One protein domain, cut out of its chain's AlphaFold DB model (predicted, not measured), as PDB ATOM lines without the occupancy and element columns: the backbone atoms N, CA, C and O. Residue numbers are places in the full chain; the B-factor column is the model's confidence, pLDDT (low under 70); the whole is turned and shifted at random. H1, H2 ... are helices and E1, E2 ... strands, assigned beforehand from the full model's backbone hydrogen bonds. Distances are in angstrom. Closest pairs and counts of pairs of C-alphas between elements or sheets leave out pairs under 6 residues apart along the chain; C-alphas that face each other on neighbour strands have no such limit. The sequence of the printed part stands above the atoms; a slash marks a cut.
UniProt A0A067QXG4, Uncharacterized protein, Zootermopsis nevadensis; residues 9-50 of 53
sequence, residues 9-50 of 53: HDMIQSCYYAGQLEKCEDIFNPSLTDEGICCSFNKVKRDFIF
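AT A GLANCE: This is residues 9 to 50 of the 53 residues of an uncharacterized protein of Zootermopsis nevadensis (UniProt A0A067QXG4). Two separate strand hairpins, a small one of E1 and E2 and a longer one of E3 and E4, are joined through the short helix H1 between them, in a flat, loosely built whole. A second short helix, H2, lies off at one end after E4, and the turns of the two hairpins are at opposite ends of the longest dimension. The printed part has 42 residues, with two named helices and four named strands in the order E1, E2, H1, E3, E4, H2; the class is mixed, helices and strands. Each sheet has two antiparallel strands, in the orders E1 - E2 and E3 - E4. The whole is loose, with a radius of gyration of the C-alphas of 11.8 A, and the C-alphas span 32 by 25 by 11 A.

IN THESE COORDINATES: The printed part begins at His 9, and the strand E1 holds residues 15 to 17, with C-alpha 15 at (-21.361, -37.990, 154.623). E2 follows with residues 20 to 22, and the helix H1 holds residues 24 to 27. E3 holds residues 28 to 32 and is 13.1 A from first to last C-alpha, beginning at C-alpha 28 at (-28.884, -36.906, 149.083). E4, residues 37 to 41, is 13.2 A long. H2 holds residues 46 to 49, ending at C-alpha 49 at (-36.478, -26.442, 138.054).

HOW THE PARTS SIT: E1 and E2 form a hairpin, antiparallel with 136 degrees between their directions; N 17 and O 20 are within hydrogen-bond range at 3.0 A, and N 22 and O 15 at 2.9 A. The closest C-alphas of E1 and H1 are those of Cys 15 and Cys 24, 5.4 A apart. The closest C-alphas of H1 and E4 are those of Ile 27 and Phe 41, 5.9 A apart. E3 and E4 form the other hairpin, antiparallel at 151 degrees, with N 29 and O 40 within hydrogen-bond range at 2.8 A and N 40 and O 29 at 3.0 A. E1 and E2 are both apart from E3 and E4. H2 is apart from E1, E2, H1 and E3. H1 and H2 are too short for an O i to N i+4 pair; in each, the one O i to N i+3 pair is within range.

THE WHOLE: The two C-alphas farthest apart are those of Gly 19 and Asp 34, at 33.7 A. The printed part has no cut, and the five links between named elements are tight. The mean pLDDT of the printed part is 90.8, and no printed residue is under 70; H2 has a mean of 83.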
ATOM      1  N   HIS A   9     -28.971 -44.938 151.400       84.44
ATOM      2  CA  HIS A   9     -28.544 -45.029 152.803       84.44
ATOM      3  C   HIS A   9     -27.759 -46.310 153.112       84.44
ATOM      4  O   HIS A   9     -26.905 -46.298 153.988       84.44
ATOM      5  N   ASP A  10     -27.996 -47.387 152.358       87.88
ATOM      6  CA  ASP A  10     -27.237 -48.636 152.486       87.88
ATOM      7  C   ASP A  10     -25.920 -48.592 151.696       87.88
ATOM      8  O   ASP A  10     -24.939 -49.237 152.064       87.88
ATOM      9  N   MET A  11     -25.893 -47.858 150.578       90.94
ATOM     10  CA  MET A  11     -24.708 -47.710 149.728       90.94
ATOM     11  C   MET A  11     -23.696 -46.714 150.317       90.94
ATOM     12  O   MET A  11     -22.488 -46.943 150.256       90.94
ATOM     13  N   ILE A  12     -24.175 -45.590 150.859       93.25
ATOM     14  CA  ILE A  12     -23.334 -44.491 151.346       93.25
ATOM     15  C   ILE A  12     -23.143 -44.629 152.857       93.25
ATOM     16  O   ILE A  12     -24.053 -44.363 153.632       93.25
ATOM     17  N   GLN A  13     -21.932 -44.990 153.280       93.69
ATOM     18  CA  GLN A  13     -21.640 -45.242 154.697       93.69
ATOM     19  C   GLN A  13     -21.507 -43.972 155.551       93.69
ATOM     20  O   GLN A  13     -21.778 -44.009 156.747       93.69
ATOM     21  N   SER A  14     -21.034 -42.859 154.981       94.56
ATOM     22  CA  SER A  14     -20.858 -41.605 155.723       94.56
ATOM     23  C   SER A  14     -20.857 -40.391 154.805       94.56
ATOM     24  O   SER A  14     -20.439 -40.477 153.648       94.56
ATOM     25  N   CYS A  15     -21.312 -39.256 155.335       95.38
ATOM     26  CA  CYS A  15     -21.361 -37.990 154.623       95.38
ATOM     27  C   CYS A  15     -20.696 -36.900 155.450       95.38
ATOM     28  O   CYS A  15     -21.125 -36.605 156.560       95.38
ATOM     29  N   TYR A  16     -19.663 -36.286 154.884       96.88
ATOM     30  CA  TYR A  16     -19.001 -35.127 155.466       96.88
ATOM     31  C   TYR A  16     -19.160 -33.946 154.527       96.88
ATOM     32  O   TYR A  16     -18.724 -33.994 153.375       96.88
ATOM     33  N   TYR A  17     -19.778 -32.881 155.020       96.06
ATOM     34  CA  TYR A  17     -19.988 -31.663 154.257       96.06
ATOM     35  C   TYR A  17     -19.703 -30.448 155.132       96.06
ATOM     36  O   TYR A  17     -20.039 -30.428 156.309       96.06
ATOM     37  N   ALA A  18     -19.014 -29.451 154.571       95.88
ATOM     38  CA  ALA A  18     -18.610 -28.237 155.289       95.88
ATOM     39  C   ALA A  18     -17.885 -28.495 156.637       95.88
ATOM     40  O   ALA A  18     -17.986 -27.708 157.574       95.88
ATOM     41  N   GLY A  19     -17.146 -29.607 156.739       96.69
ATOM     42  CA  GLY A  19     -16.443 -30.007 157.965       96.69
ATOM     43  C   GLY A  19     -17.342 -30.581 159.066       96.69
ATOM     44  O   GLY A  19     -16.857 -30.795 160.173       96.69
ATOM     45  N   GLN A  20     -18.622 -30.831 158.785       97.31
ATOM     46  CA  GLN A  20     -19.575 -31.464 159.693       97.31
ATOM     47  C   GLN A  20     -19.952 -32.860 159.190       97.31
ATOM     48  O   GLN A  20     -19.968 -33.120 157.983       97.31
ATOM     49  N   LEU A  21     -20.223 -33.767 160.132       97.25
ATOM     50  CA  LEU A  21     -20.822 -35.062 159.830       97.25
ATOM     51  C   LEU A  21     -22.321 -34.850 159.616       97.25
ATOM     52  O   LEU A  21     -23.021 -34.398 160.519       97.25
ATOM     53  N   GLU A  22     -22.795 -35.215 158.436       95.75
ATOM     54  CA  GLU A  22     -24.183 -35.059 158.022       95.75
ATOM     55  C   GLU A  22     -24.857 -36.423 157.883       95.75
ATOM     56  O   GLU A  22     -24.224 -37.437 157.570       95.75
ATOM     57  N   LYS A  23     -26.179 -36.450 158.047       94.44
ATOM     58  CA  LYS A  23     -26.969 -37.630 157.694       94.44
ATOM     59  C   LYS A  23     -27.112 -37.700 156.178       94.44
ATOM     60  O   LYS A  23     -27.700 -36.818 155.556       94.44
ATOM     61  N   CYS A  24     -26.603 -38.770 155.573       93.56
ATOM     62  CA  CYS A  24     -26.665 -38.957 154.121       93.56
ATOM     63  C   CYS A  24     -28.097 -38.936 153.570       93.56
ATOM     64  O   CYS A  24     -28.328 -38.409 152.485       93.56
ATOM     65  N   GLU A  25     -29.049 -39.465 154.338       91.88
ATOM     66  CA  GLU A  25     -30.485 -39.474 154.032       91.88
ATOM     67  C   GLU A  25     -31.080 -38.068 153.882       91.88
ATOM     68  O   GLU A  25     -32.025 -37.889 153.116       91.88
ATOM     69  N   ASP A  26     -30.503 -37.075 154.564       92.38
ATOM     70  CA  ASP A  26     -31.016 -35.704 154.588       92.38
ATOM     71  C   ASP A  26     -30.462 -34.855 153.431       92.38
ATOM     72  O   ASP A  26     -31.114 -33.913 152.977       92.38
ATOM     73  N   ILE A  27     -29.260 -35.178 152.934       93.25
ATOM     74  CA  ILE A  27     -28.546 -34.343 151.949       93.25
ATOM     75  C   ILE A  27     -28.502 -34.939 150.532       93.25
ATOM     76  O   ILE A  27     -28.195 -34.222 149.571       93.25
ATOM     77  N   PHE A  28     -28.807 -36.231 150.379       94.12
ATOM     78  CA  PHE A  28     -28.884 -36.906 149.083       94.12
ATOM     79  C   PHE A  28     -30.328 -37.102 148.619       94.12
ATOM     80  O   PHE A  28     -31.217 -37.473 149.374       94.12
ATOM     81  N   ASN A  29     -30.549 -36.915 147.318       91.62
ATOM     82  CA  ASN A  29     -31.838 -37.121 146.670       91.62
ATOM     83  C   ASN A  29     -31.773 -38.383 145.795       91.62
ATOM     84  O   ASN A  29     -31.096 -38.344 144.759       91.62
ATOM     85  N   PRO A  30     -32.455 -39.486 146.160       91.62
ATOM     86  CA  PRO A  30     -32.526 -40.670 145.316       91.62
ATOM     87  C   PRO A  30     -33.379 -40.397 144.071       91.62
ATOM     88  O   PRO A  30     -34.446 -39.781 144.134       91.62
ATOM     89  N   SER A  31     -32.923 -40.881 142.920       90.38
ATOM     90  CA  SER A  31     -33.658 -40.822 141.658       90.38
ATOM     91  C   SER A  31     -33.508 -42.125 140.887       90.38
ATOM     92  O   SER A  31     -32.425 -42.701 140.832       90.38
ATOM     93  N   LEU A  32     -34.616 -42.606 140.331       89.25
ATOM     94  CA  LEU A  32     -34.641 -43.814 139.519       89.25
ATOM     95  C   LEU A  32     -34.246 -43.468 138.083       89.25
ATOM     96  O   LEU A  32     -34.873 -42.602 137.472       89.25
ATOM     97  N   THR A  33     -33.244 -44.160 137.558       88.38
ATOM     98  CA  THR A  33     -32.799 -44.081 136.163       88.38
ATOM     99  C   THR A  33     -32.929 -45.452 135.487       88.38
ATOM    100  O   THR A  33     -33.334 -46.442 136.112       88.38
ATOM    101  N   ASP A  34     -32.617 -45.518 134.199       89.31
ATOM    102  CA  ASP A  34     -32.404 -46.766 133.457       89.31
ATOM    103  C   ASP A  34     -31.206 -47.565 133.996       89.31
ATOM    104  O   ASP A  34     -31.257 -48.792 134.046       89.31
ATOM    105  N   GLU A  35     -30.182 -46.869 134.487       84.69
ATOM    106  CA  GLU A  35     -28.959 -47.450 135.049       84.69
ATOM    107  C   GLU A  35     -29.105 -47.941 136.499       84.69
ATOM    108  O   GLU A  35     -28.346 -48.803 136.941       84.69
ATOM    109  N   GLY A  36     -30.050 -47.411 137.281       87.81
ATOM    110  CA  GLY A  36     -30.118 -47.757 138.702       87.81
ATOM    111  C   GLY A  36     -30.857 -46.756 139.578       87.81
ATOM    112  O   GLY A  36     -31.811 -46.112 139.147       87.81
ATOM    113  N   ILE A  37     -30.477 -46.711 140.856       90.50
ATOM    114  CA  ILE A  37     -30.811 -45.602 141.756       90.50
ATOM    115  C   ILE A  37     -29.581 -44.699 141.799       90.50
ATOM    116  O   ILE A  37     -28.516 -45.132 142.229       90.50
ATOM    117  N   CYS A  38     -29.732 -43.447 141.380       90.12
ATOM    118  CA  CYS A  38     -28.701 -42.425 141.505       90.12
ATOM    119  C   CYS A  38     -28.983 -41.544 142.725       90.12
ATOM    120  O   CYS A  38     -30.107 -41.066 142.905       90.12
ATOM    121  N   CYS A  39     -27.955 -41.288 143.531       92.50
ATOM    122  CA  CYS A  39     -28.024 -40.456 144.731       92.50
ATOM    123  C   CYS A  39     -27.370 -39.100 144.437       92.50
ATOM    124  O   CYS A  39     -26.151 -39.019 144.303       92.50
ATOM    125  N   SER A  40     -28.153 -38.022 144.338       93.44
ATOM    126  CA  SER A  40     -27.623 -36.684 144.024       93.44
ATOM    127  C   SER A  40     -27.515 -35.792 145.261       93.44
ATOM    128  O   SER A  40     -28.525 -35.505 145.906       93.44
ATOM    129  N   PHE A  41     -26.311 -35.298 145.549       94.81
ATOM    130  CA  PHE A  41     -26.067 -34.269 146.561       94.81
ATOM    131  C   PHE A  41     -26.404 -32.870 146.024       94.81
ATOM    132  O   PHE A  41     -26.159 -32.583 144.851       94.81
ATOM    133  N   ASN A  42     -26.951 -32.000 146.882       92.19
ATOM    134  CA  ASN A  42     -27.221 -30.584 146.588       92.19
ATOM    135  C   ASN A  42     -28.005 -30.347 145.278       92.19
ATOM    136  O   ASN A  42     -27.709 -29.453 144.481       92.19
ATOM    137  N   LYS A  43     -29.012 -31.190 145.030       89.25
ATOM    138  CA  LYS A  43     -29.875 -31.069 143.856       89.25
ATOM    139  C   LYS A  43     -30.832 -29.888 144.024       89.25
ATOM    140  O   LYS A  43     -31.471 -29.733 145.064       89.25
ATOM    141  N   VAL A  44     -31.004 -29.107 142.959       87.56
ATOM    142  CA  VAL A  44     -32.039 -28.066 142.889       87.56
ATOM    143  C   VAL A  44     -33.419 -28.696 143.139       87.56
ATOM    144  O   VAL A  44     -33.764 -29.715 142.532       87.56
ATOM    145  N   LYS A  45     -34.221 -28.111 144.040       83.12
ATOM    146  CA  LYS A  45     -35.579 -28.611 144.322       83.12
ATOM    147  C   LYS A  45     -36.447 -28.516 143.066       83.12
ATOM    148  O   LYS A  45     -36.325 -27.558 142.305       83.12
ATOM    149  N   ARG A  46     -37.347 -29.490 142.871       82.12
ATOM    150  CA  ARG A  46     -38.232 -29.564 141.688       82.12
ATOM    151  C   ARG A  46     -38.978 -28.253 141.426       82.12
ATOM    152  O   ARG A  46     -39.034 -27.827 140.277       82.12
ATOM    153  N   ASP A  47     -39.434 -27.588 142.484       84.06
ATOM    154  CA  ASP A  47     -40.185 -26.326 142.423       84.06
ATOM    155  C   ASP A  47     -39.392 -25.170 141.787       84.06
ATOM    156  O   ASP A  47     -39.974 -24.221 141.272       84.06
ATOM    157  N   PHE A  48     -38.057 -25.240 141.799       84.50
ATOM    158  CA  PHE A  48     -37.194 -24.251 141.151       84.50
ATOM    159  C   PHE A  48     -36.767 -24.648 139.735       84.50
ATOM    160  O   PHE A  48     -36.316 -23.780 138.990       84.50
ATOM    161  N   ILE A  49     -36.877 -25.931 139.373       82.75
ATOM    162  CA  ILE A  49     -36.478 -26.442 138.054       82.75
ATOM    163  C   ILE A  49     -37.555 -26.122 137.017       82.75
ATOM    164  O   ILE A  49     -37.245 -25.619 135.940       82.75
ATOM    165  N   PHE A  50     -38.822 -26.381 137.340       79.44
ATOM    166  CA  PHE A  50     -39.935 -26.119 136.431       79.44
ATOM    167  C   PHE A  50     -40.461 -24.702 136.653       79.44
ATOM    168  O   PHE A  50     -41.432 -24.482 137.373       79.44
TER     169      PHE A  50